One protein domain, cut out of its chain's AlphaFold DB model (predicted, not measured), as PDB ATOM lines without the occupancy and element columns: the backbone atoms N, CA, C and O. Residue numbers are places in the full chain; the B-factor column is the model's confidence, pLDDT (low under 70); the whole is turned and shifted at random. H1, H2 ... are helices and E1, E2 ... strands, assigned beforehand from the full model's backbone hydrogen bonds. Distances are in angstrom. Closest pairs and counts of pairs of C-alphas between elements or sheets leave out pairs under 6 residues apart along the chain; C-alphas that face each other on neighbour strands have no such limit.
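This is residues 2 to 79 of the 82 residues of an uncharacterized protein of Mobilisporobacter senegalensis (UniProt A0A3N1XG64). A small twisted sheet of four strands has the short helix H2 packed across it, and the long helix H1 reaches far beyond this body as an arm. The last part of H1 packs on H2 and grazes the sheet, while residues 2 to 12 stick out. The printed part has 78 residues, with two named helices and four named strands in the order H1 E1 E2 H2 E3 E4; the mixed sheet runs E2 E1 E4 E3, and the class is mixed, helices and strands. It is loose, with a radius of gyration of the C-alphas of 14.5 A, and spans 51 by 24 by 24 A.

H1, residues 2 to 29, touches H2, residues 47 to 54, with residues 20 to 24 alone; their closest C-alphas, of Asn 20 and Leu 54, are 5.9 A apart, at a steep tilt of 60 degrees, opposite ways. H1 only grazes the sheet, with residues 24 to 28. E1, residues 33 to 36, and E2, residues 39 to 41, form an antiparallel hairpin, with N 41 and O 34 at 2.9 A. H2 is on the sheet at a height of 9.3 A, over E1, and runs across the strands at 64 degrees to E1 on the local plane; it is only just not over E2 and E4, residues 71 to 78, with 2 C-alphas on each. E3, residues 59 to 65, and E4 form an antiparallel hairpin, with N 62 and O 75 at 2.9 A. E1 and E4 are parallel, with N 35 and O 74 at 2.9 A. E2, H2 and E3 make a split strand-helix-strand unit, two strands of one sheet that are not neighbours, with a helix between them along the chain and E1 and E4 between them in the sheet; its crossover is right-handed. In H1 and H2 every O i to N i+4 pair is within hydrogen-bond range.

H1 begins at C-alpha 2 (166.018, 214.580, 173.203) and is 41.4 A long. E1 measures 9.9 A, E2 6.2 A, H2 10.8 A and E3 19.2 A. E4, 20.5 A, ends at C-alpha 78 (147.069, 236.224, 190.984).

The C-alphas of Leu 2 and Glu 67, the two farthest apart, are 52.1 A apart. The printed part has no cut, and the five links between its elements are tight. Residues 2 to 17 have pLDDT under 70; the mean of the printed part is 85.4.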
ATOM      1  N   LEU A   2     166.113 213.226 172.617       53.59
ATOM      2  CA  LEU A   2     166.018 214.580 173.203       53.59
ATOM      3  C   LEU A   2     165.673 215.731 172.230       53.59
ATOM      4  O   LEU A   2     164.977 216.659 172.610       53.59
ATOM      5  N   ILE A   3     166.124 215.693 170.969       55.12
ATOM      6  CA  ILE A   3     166.006 216.852 170.053       55.12
ATOM      7  C   ILE A   3     164.540 217.181 169.704       55.12
ATOM      8  O   ILE A   3     164.189 218.337 169.484       55.12
ATOM      9  N   ARG A   4     163.664 216.168 169.658       48.62
ATOM     10  CA  ARG A   4     162.250 216.362 169.292       48.62
ATOM     11  C   ARG A   4     161.437 217.024 170.404       48.62
ATOM     12  O   ARG A   4     160.524 217.779 170.092       48.62
ATOM     13  N   GLU A   5     161.778 216.773 171.665       49.25
ATOM     14  CA  GLU A   5     161.109 217.383 172.819       49.25
ATOM     15  C   GLU A   5     161.482 218.861 172.948       49.25
ATOM     16  O   GLU A   5     160.599 219.699 173.106       49.25
ATOM     17  N   THR A   6     162.759 219.206 172.743       49.25
ATOM     18  CA  THR A   6     163.237 220.598 172.796       49.25
ATOM     19  C   THR A   6     162.584 221.481 171.727       49.25
ATOM     20  O   THR A   6     162.127 222.578 172.034       49.25
ATOM     21  N   ILE A   7     162.453 220.990 170.489       57.72
ATOM     22  CA  ILE A   7     161.795 221.734 169.398       57.72
ATOM     23  C   ILE A   7     160.280 221.842 169.633       57.72
ATOM     24  O   ILE A   7     159.664 222.849 169.288       57.72
ATOM     25  N   ALA A   8     159.655 220.814 170.217       56.25
ATOM     26  CA  ALA A   8     158.225 220.823 170.526       56.25
ATOM     27  C   ALA A   8     157.868 221.712 171.728       56.25
ATOM     28  O   ALA A   8     156.725 222.161 171.806       56.25
ATOM     29  N   HIS A   9     158.800 221.941 172.657       49.56
ATOM     30  CA  HIS A   9     158.673 222.949 173.713       49.56
ATOM     31  C   HIS A   9     158.874 224.357 173.155       49.56
ATOM     32  O   HIS A   9     157.957 225.156 173.262       49.56
ATOM     33  N   GLN A  10     159.949 224.611 172.399       53.66
ATOM     34  CA  GLN A  10     160.169 225.922 171.765       53.66
ATOM     35  C   GLN A  10     159.000 226.357 170.867       53.66
ATOM     36  O   GLN A  10     158.539 227.489 170.948       53.66
ATOM     37  N   LYS A  11     158.445 225.442 170.059       54.97
ATOM     38  CA  LYS A  11     157.246 225.735 169.254       54.97
ATOM     39  C   LYS A  11     155.978 225.931 170.085       54.97
ATOM     40  O   LYS A  11     155.063 226.602 169.619       54.97
ATOM     41  N   ARG A  12     155.860 225.299 171.255       55.09
ATOM     42  CA  ARG A  12     154.715 225.520 172.150       55.09
ATOM     43  C   ARG A  12     154.796 226.900 172.785       55.09
ATOM     44  O   ARG A  12     153.794 227.605 172.762       55.09
ATOM     45  N   ASP A  13     155.983 227.294 173.223       58.97
ATOM     46  CA  ASP A  13     156.235 228.595 173.839       58.97
ATOM     47  C   ASP A  13     155.999 229.742 172.839       58.97
ATOM     48  O   ASP A  13     155.319 230.714 173.160       58.97
ATOM     49  N   GLU A  14     156.447 229.595 171.584       61.44
ATOM     50  CA  GLU A  14     156.192 230.584 170.521       61.44
ATOM     51  C   GLU A  14     154.703 230.714 170.164       61.44
ATOM     52  O   GLU A  14     154.201 231.825 169.985       61.44
ATOM     53  N   ASN A  15     153.974 229.597 170.065       63.00
ATOM     54  CA  ASN A  15     152.540 229.629 169.757       63.00
ATOM     55  C   ASN A  15     151.714 230.191 170.920       63.00
ATOM     56  O   ASN A  15     150.740 230.901 170.681       63.00
ATOM     57  N   TYR A  16     152.107 229.897 172.159       62.41
ATOM     58  CA  TYR A  16     151.462 230.433 173.353       62.41
ATOM     59  C   TYR A  16     151.648 231.952 173.443       62.41
ATOM     60  O   TYR A  16     150.679 232.695 173.588       62.41
ATOM     61  N   TYR A  17     152.877 232.425 173.224       69.31
ATOM     62  CA  TYR A  17     153.183 233.854 173.182       69.31
ATOM     63  C   TYR A  17     152.427 234.577 172.056       69.31
ATOM     64  O   TYR A  17     151.905 235.674 172.251       69.31
ATOM     65  N   LYS A  18     152.302 233.937 170.886       75.62
ATOM     66  CA  LYS A  18     151.513 234.466 169.770       75.62
ATOM     67  C   LYS A  18     150.023 234.581 170.117       75.62
ATOM     68  O   LYS A  18     149.433 235.620 169.836       75.62
ATOM     69  N   GLY A  19     149.444 233.567 170.763       79.88
ATOM     70  CA  GLY A  19     148.043 233.589 171.199       79.88
ATOM     71  C   GLY A  19     147.744 234.720 172.188       79.88
ATOM     72  O   GLY A  19     146.736 235.406 172.051       79.88
ATOM     73  N   ASN A  20     148.662 234.989 173.120       84.00
ATOM     74  CA  ASN A  20     148.515 236.079 174.091       84.00
ATOM     75  C   ASN A  20     148.571 237.469 173.433       84.00
ATOM     76  O   ASN A  20     147.830 238.373 173.818       84.00
ATOM     77  N   ILE A  21     149.420 237.646 172.415       86.00
ATOM     78  CA  ILE A  21     149.459 238.892 171.633       86.00
ATOM     79  C   ILE A  21     148.159 239.073 170.843       86.00
ATOM     80  O   ILE A  21     147.624 240.181 170.802       86.00
ATOM     81  N   GLU A  22     147.642 238.006 170.231       89.75
ATOM     82  CA  GLU A  22     146.371 238.042 169.502       89.75
ATOM     83  C   GLU A  22     145.197 238.406 170.428       89.75
ATOM     84  O   GLU A  22     144.390 239.258 170.058       89.75
ATOM     85  N   GLU A  23     145.139 237.853 171.649       88.81
ATOM     86  CA  GLU A  23     144.141 238.226 172.668       88.81
ATOM     87  C   GLU A  23     144.234 239.715 173.027       88.81
ATOM     88  O   GLU A  23     143.216 240.405 173.102       88.81
ATOM     89  N   MET A  24     145.447 240.243 173.198       91.56
ATOM     90  CA  MET A  24     145.629 241.650 173.543       91.56
ATOM     91  C   MET A  24     145.219 242.597 172.407       91.56
ATOM     92  O   MET A  24     144.584 243.616 172.675       91.56
ATOM     93  N   ILE A  25     145.544 242.268 171.152       91.88
ATOM     94  CA  ILE A  25     145.118 243.051 169.979       91.88
ATOM     95  C   ILE A  25     143.591 243.015 169.855       91.88
ATOM     96  O   ILE A  25     142.961 244.061 169.715       91.88
ATOM     97  N   TRP A  26     142.988 241.832 169.982       93.69
ATOM     98  CA  TRP A  26     141.534 241.669 169.965       93.69
ATOM     99  C   TRP A  26     140.845 242.509 171.051       93.69
ATOM    100  O   TRP A  26     139.868 243.209 170.776       93.69
ATOM    101  N   ALA A  27     141.372 242.481 172.276       94.94
ATOM    102  CA  ALA A  27     140.842 243.264 173.383       94.94
ATOM    103  C   ALA A  27     140.980 244.777 173.129       94.94
ATOM    104  O   ALA A  27     140.034 245.530 173.372       94.94
ATOM    105  N   GLN A  28     142.117 245.216 172.577       94.94
ATOM    106  CA  GLN A  28     142.351 246.611 172.211       94.94
ATOM    107  C   GLN A  28     141.357 247.097 171.147       94.94
ATOM    108  O   GLN A  28     140.747 248.153 171.324       94.94
ATOM    109  N   ASP A  29     141.153 246.316 170.085       95.56
ATOM    110  CA  ASP A  29     140.251 246.655 168.977       95.56
ATOM    111  C   ASP A  29     138.787 246.768 169.429       95.56
ATOM    112  O   ASP A  29     138.019 247.579 168.906       95.56
ATOM    113  N   LEU A  30     138.391 245.984 170.437       95.38
ATOM    114  CA  LEU A  30     137.046 246.020 171.014       95.38
ATOM    115  C   LEU A  30     136.861 247.062 172.126       95.38
ATOM    116  O   LEU A  30     135.734 247.242 172.606       95.38
ATOM    117  N   GLY A  31     137.934 247.747 172.531       95.19
ATOM    118  CA  GLY A  31     137.924 248.696 173.645       95.19
ATOM    119  C   GLY A  31     137.760 248.029 175.014       95.19
ATOM    120  O   GLY A  31     137.265 248.661 175.946       95.19
ATOM    121  N   ILE A  32     138.140 246.757 175.136       97.31
ATOM    122  CA  ILE A  32     138.119 246.001 176.391       97.31
ATOM    123  C   ILE A  32     139.277 246.483 177.267       97.31
ATOM    124  O   ILE A  32     140.388 246.685 176.785       97.31
ATOM    125  N   SER A  33     139.041 246.680 178.561       96.88
ATOM    126  CA  SER A  33     140.083 247.103 179.505       96.88
ATOM    127  C   SER A  33     140.750 245.912 180.195       96.88
ATOM    128  O   SER A  33     140.086 244.935 180.527       96.88
ATOM    129  N   PHE A  34     142.056 245.998 180.455       97.12
ATOM    130  CA  PHE A  34     142.746 245.051 181.335       97.12
ATOM    131  C   PHE A  34     142.826 245.614 182.753       97.12
ATOM    132  O   PHE A  34     143.226 246.765 182.951       97.12
ATOM    133  N   VAL A  35     142.473 244.791 183.738       97.62
ATOM    134  CA  VAL A  35     142.703 245.066 185.159       97.62
ATOM    135  C   VAL A  35     143.536 243.932 185.733       97.62
ATOM    136  O   VAL A  35     143.076 242.797 185.762       97.62
ATOM    137  N   ILE A  36     144.750 244.240 186.176       96.19
ATOM    138  CA  ILE A  36     145.695 243.268 186.735       96.19
ATOM    139  C   ILE A  36     145.902 243.603 188.209       96.19
ATOM    140  O   ILE A  36     146.252 244.741 188.514       96.19
ATOM    141  N   ASP A  37     145.678 242.651 189.117       92.81
ATOM    142  CA  ASP A  37     145.816 242.846 190.570       92.81
ATOM    143  C   ASP A  37     145.102 244.132 191.062       92.81
ATOM    144  O   ASP A  37     145.672 244.986 191.745       92.81
ATOM    145  N   ASN A  38     143.836 244.310 190.655       92.19
ATOM    146  CA  ASN A  38     143.004 245.506 190.892       92.19
ATOM    147  C   ASN A  38     143.536 246.845 190.333       92.19
ATOM    148  O   ASN A  38     142.977 247.903 190.636       92.19
ATOM    149  N   ARG A  39     144.562 246.836 189.478       94.94
ATOM    150  CA  ARG A  39     145.059 248.019 188.765       94.94
ATOM    151  C   ARG A  39     144.596 248.004 187.309       94.94
ATOM    152  O   ARG A  39     144.922 247.088 186.562       94.94
ATOM    153  N   THR A  40     143.917 249.063 186.871       96.19
ATOM    154  CA  THR A  40     143.644 249.283 185.443       96.19
ATOM    155  C   THR A  40     144.940 249.545 184.684       96.19
ATOM    156  O   THR A  40     145.735 250.407 185.070       96.19
ATOM    157  N   CYS A  41     145.140 248.817 183.591       96.44
ATOM    158  CA  CYS A  41     146.324 248.909 182.751       96.44
ATOM    159  C   CYS A  41     146.054 249.708 181.474       96.44
ATOM    160  O   CYS A  41     144.964 249.674 180.900       96.44
ATOM    161  N   SER A  42     147.079 250.421 181.013       95.00
ATOM    162  CA  SER A  42     147.073 251.111 179.725       95.00
ATOM    163  C   SER A  42     147.749 250.260 178.657       95.00
ATOM    164  O   SER A  42     148.891 249.850 178.832       95.00
ATOM    165  N   TYR A  43     147.114 250.100 177.494       92.50
ATOM    166  CA  TYR A  43     147.727 249.432 176.339       92.50
ATOM    167  C   TYR A  43     149.044 250.065 175.870       92.50
ATOM    168  O   TYR A  43     149.854 249.382 175.257       92.50
ATOM    169  N   VAL A  44     149.269 251.358 176.137       90.75
ATOM    170  CA  VAL A  44     150.488 252.066 175.706       90.75
ATOM    171  C   VAL A  44     151.587 251.943 176.756       90.75
ATOM    172  O   VAL A  44     152.716 251.589 176.431       90.75
ATOM    173  N   ASN A  45     151.260 252.222 178.019       94.31
ATOM    174  CA  ASN A  45     152.265 252.293 179.082       94.31
ATOM    175  C   ASN A  45     152.560 250.930 179.719       94.31
ATOM    176  O   ASN A  45     153.660 250.720 180.220       94.31
ATOM    177  N   ASP A  46     151.596 250.007 179.688       94.81
ATOM    178  CA  ASP A  46     151.674 248.708 180.357       94.81
ATOM    179  C   ASP A  46     151.732 247.534 179.363       94.81
ATOM    180  O   ASP A  46     151.609 246.388 179.782       94.81
ATOM    181  N   TYR A  47     151.961 247.783 178.065       90.25
ATOM    182  CA  TYR A  47     151.977 246.759 177.003       90.25
ATOM    183  C   TYR A  47     152.790 245.511 177.382       90.25
ATOM    184  O   TYR A  47     152.276 244.396 177.423       90.25
ATOM    185  N   HIS A  48     154.069 245.703 177.722       90.06
ATOM    186  CA  HIS A  48     154.961 244.599 178.081       90.06
ATOM    187  C   HIS A  48     154.530 243.894 179.367       90.06
ATOM    188  O   HIS A  48     154.696 242.684 179.489       90.06
ATOM    189  N   PHE A  49     153.969 244.641 180.317       92.75
ATOM    190  CA  PHE A  49     153.464 244.075 181.558       92.75
ATOM    191  C   PHE A  49     152.254 243.173 181.290       92.75
ATOM    192  O   PHE A  49     152.267 242.023 181.711       92.75
ATOM    193  N   ILE A  50     151.273 243.637 180.509       93.25
ATOM    194  CA  ILE A  50     150.096 242.846 180.124       93.25
ATOM    195  C   ILE A  50     150.521 241.555 179.407       93.25
ATOM    196  O   ILE A  50     150.090 240.476 179.804       93.25
ATOM    197  N   CYS A  51     151.424 241.631 178.419       90.12
ATOM    198  CA  CYS A  51     151.932 240.447 177.711       90.12
ATOM    199  C   CYS A  51     152.583 239.417 178.646       90.12
ATOM    200  O   CYS A  51     152.389 238.210 178.475       90.12
ATOM    201  N   ASN A  52     153.362 239.889 179.623       90.56
ATOM    202  CA  ASN A  52     154.012 239.015 180.594       90.56
ATOM    203  C   ASN A  52     152.978 238.309 181.471       90.56
ATOM    204  O   ASN A  52     153.077 237.101 181.651       90.56
ATOM    205  N   ILE A  53     151.967 239.034 181.954       93.00
ATOM    206  CA  ILE A  53     150.922 238.472 182.816       93.00
ATOM    207  C   ILE A  53     150.014 237.503 182.052       93.00
ATOM    208  O   ILE A  53     149.680 236.448 182.574       93.00
ATOM    209  N   LEU A  54     149.676 237.782 180.790       91.06
ATOM    210  CA  LEU A  54     148.966 236.812 179.946       91.06
ATOM    211  C   LEU A  54     149.787 235.528 179.740       91.06
ATOM    212  O   LEU A  54     149.240 234.438 179.596       91.06
ATOM    213  N   SER A  55     151.112 235.633 179.751       88.19
ATOM    214  CA  SER A  55     151.974 234.459 179.626       88.19
ATOM    215  C   SER A  55     152.193 233.717 180.951       88.19
ATOM    216  O   SER A  55     152.743 232.620 180.930       88.19
ATOM    217  N   ASP A  56     151.749 234.280 182.075       89.25
ATOM    218  CA  ASP A  56     151.910 233.733 183.419       89.25
ATOM    219  C   ASP A  56     150.682 232.884 183.795       89.25
ATOM    220  O   ASP A  56     149.541 233.351 183.791       89.25
ATOM    221  N   ASP A  57     150.911 231.607 184.096       87.00
ATOM    222  CA  ASP A  57     149.866 230.650 184.463       87.00
ATOM    223  C   ASP A  57     149.400 230.791 185.922       87.00
ATOM    224  O   ASP A  57     148.378 230.216 186.302       87.00
ATOM    225  N   SER A  58     150.096 231.597 186.730       90.00
ATOM    226  CA  SER A  58     149.694 231.923 188.099       90.00
ATOM    227  C   SER A  58     148.581 232.971 188.178       90.00
ATOM    228  O   SER A  58     148.102 233.266 189.275       90.00
ATOM    229  N   TYR A  59     148.137 233.514 187.040       92.94
ATOM    230  CA  TYR A  59     147.036 234.468 186.954       92.94
ATOM    231  C   TYR A  59     145.765 233.824 186.395       92.94
ATOM    232  O   TYR A  59     145.758 233.214 185.323       92.94
ATOM    233  N   MET A  60     144.654 234.011 187.107       91.81
ATOM    234  CA  MET A  60     143.330 233.620 186.634       91.81
ATOM    235  C   MET A  60     142.727 234.736 185.781       91.81
ATOM    236  O   MET A  60     142.837 235.911 186.127       91.81
ATOM    237  N   ARG A  61     142.084 234.358 184.672       92.81
ATOM    238  CA  ARG A  61     141.391 235.271 183.754       92.81
ATOM    239  C   ARG A  61     139.892 235.265 184.026       92.81
ATOM    240  O   ARG A  61     139.256 234.232 183.838       92.81
ATOM    241  N   ASP A  62     139.342 236.431 184.342       95.31
ATOM    242  CA  ASP A  62     137.903 236.661 184.458       95.31
ATOM    243  C   ASP A  62     137.426 237.676 183.411       95.31
ATOM    244  O   ASP A  62     137.942 238.791 183.310       95.31
ATOM    245  N   TYR A  63     136.401 237.308 182.643       95.50
ATOM    246  CA  TYR A  63     135.790 238.170 181.629       95.50
ATOM    247  C   TYR A  63     134.552 238.851 182.211       95.50
ATOM    248  O   TYR A  63     133.575 238.190 182.561       95.50
ATOM    249  N   ILE A  64     134.587 240.178 182.308       97.06
ATOM    250  CA  ILE A  64     133.526 240.983 182.915       97.06
ATOM    251  C   ILE A  64     132.651 241.590 181.804       97.06
ATOM    252  O   ILE A  64     133.141 242.427 181.028       97.06
ATOM    253  N   PRO A  65     131.373 241.178 181.698       97.56
ATOM    254  CA  PRO A  65     130.424 241.765 180.765       97.56
ATOM    255  C   PRO A  65     129.788 243.054 181.303       97.56
ATOM    256  O   PRO A  65     129.722 243.278 182.512       97.56
ATOM    257  N   ASP A  66     129.273 243.879 180.395       96.81
ATOM    258  CA  ASP A  66     128.323 244.947 180.699       96.81
ATOM    259  C   ASP A  66     126.882 244.413 180.859       96.81
ATOM    260  O   ASP A  66     126.617 243.211 180.767       96.81
ATOM    261  N   GLU A  67     125.924 245.317 181.077       96.81
ATOM    262  CA  GLU A  67     124.496 244.987 181.224       96.81
ATOM    263  C   GLU A  67     123.882 244.321 179.979       96.81
ATOM    264  O   GLU A  67     122.831 243.688 180.066       96.81
ATOM    265  N   GLN A  68     124.526 244.453 178.817       96.12
ATOM    266  CA  GLN A  68     124.092 243.876 177.545       96.12
ATOM    267  C   GLN A  68     124.793 242.540 177.251       96.12
ATOM    268  O   GLN A  68     124.526 241.916 176.223       96.12
ATOM    269  N   GLY A  69     125.676 242.079 178.145       94.38
ATOM    270  CA  GLY A  69     126.449 240.850 177.981       94.38
ATOM    271  C   GLY A  69     127.714 241.017 177.135       94.38
ATOM    272  O   GLY A  69     128.386 240.023 176.853       94.38
ATOM    273  N   LYS A  70     128.069 242.240 176.721       95.38
ATOM    274  CA  LYS A  70     129.302 242.498 175.972       95.38
ATOM    275  C   LYS A  70     130.477 242.529 176.943       95.38
ATOM    276  O   LYS A  70     130.447 243.269 177.918       95.38
ATOM    277  N   ILE A  71     131.542 241.778 176.658       96.94
ATOM    278  CA  ILE A  71     132.779 241.864 177.445       96.94
ATOM    279  C   ILE A  71     133.369 243.271 177.320       96.94
ATOM    280  O   ILE A  71     133.598 243.753 176.209       96.94
ATOM    281  N   ILE A  72     133.616 243.913 178.463       97.38
ATOM    282  CA  ILE A  72     134.199 245.262 178.555       97.38
ATOM    283  C   ILE A  72     135.494 245.294 179.372       97.38
ATOM    284  O   ILE A  72     136.252 246.265 179.306       97.38
ATOM    285  N   GLN A  73     135.770 244.239 180.136       97.81
ATOM    286  CA  GLN A  73     136.968 244.149 180.954       97.81
ATOM    287  C   GLN A  73     137.440 242.697 181.074       97.81
ATOM    288  O   GLN A  73     136.635 241.787 181.251       97.81
ATOM    289  N   ILE A  74     138.754 242.503 181.019       96.88
ATOM    290  CA  ILE A  74     139.440 241.264 181.386       96.88
ATOM    291  C   ILE A  74     140.184 241.541 182.687       96.88
ATOM    292  O   ILE A  74     141.007 242.459 182.763       96.88
ATOM    293  N   ARG A  75     139.867 240.775 183.727       97.12
ATOM    294  CA  ARG A  75     140.551 240.829 185.012       97.12
ATOM    295  C   ARG A  75     141.537 239.672 185.122       97.12
ATOM    296  O   ARG A  75     141.208 238.542 184.784       97.12
ATOM    297  N   LEU A  76     142.742 239.991 185.568       95.50
ATOM    298  CA  LEU A  76     143.845 239.068 185.782       95.50
ATOM    299  C   LEU A  76     144.259 239.183 187.246       95.50
ATOM    300  O   LEU A  76     144.922 240.148 187.628       95.50
ATOM    301  N   ASP A  77     143.855 238.211 188.053       94.19
ATOM    302  CA  ASP A  77     144.178 238.178 189.478       94.19
ATOM    303  C   ASP A  77     145.109 237.008 189.774       94.19
ATOM    304  O   ASP A  77     144.912 235.887 189.290       94.19
ATOM    305  N   LYS A  78     146.134 237.268 190.585       91.56
ATOM    306  CA  LYS A  78     147.069 236.224 190.984       91.56
ATOM    307  C   LYS A  78     146.381 235.186 191.868       91.56
ATOM    308  O   LYS A  78     145.841 235.503 192.931       91.56
ATOM    309  N   VAL A  79     146.463 233.923 191.470       87.62
ATOM    310  CA  VAL A  79     145.972 232.803 192.271       87.62
ATOM    311  C   VAL A  79     146.923 232.610 193.449       87.62
ATOM    312  O   VAL A  79     148.077 232.210 193.292       87.62
TER     313      VAL A  79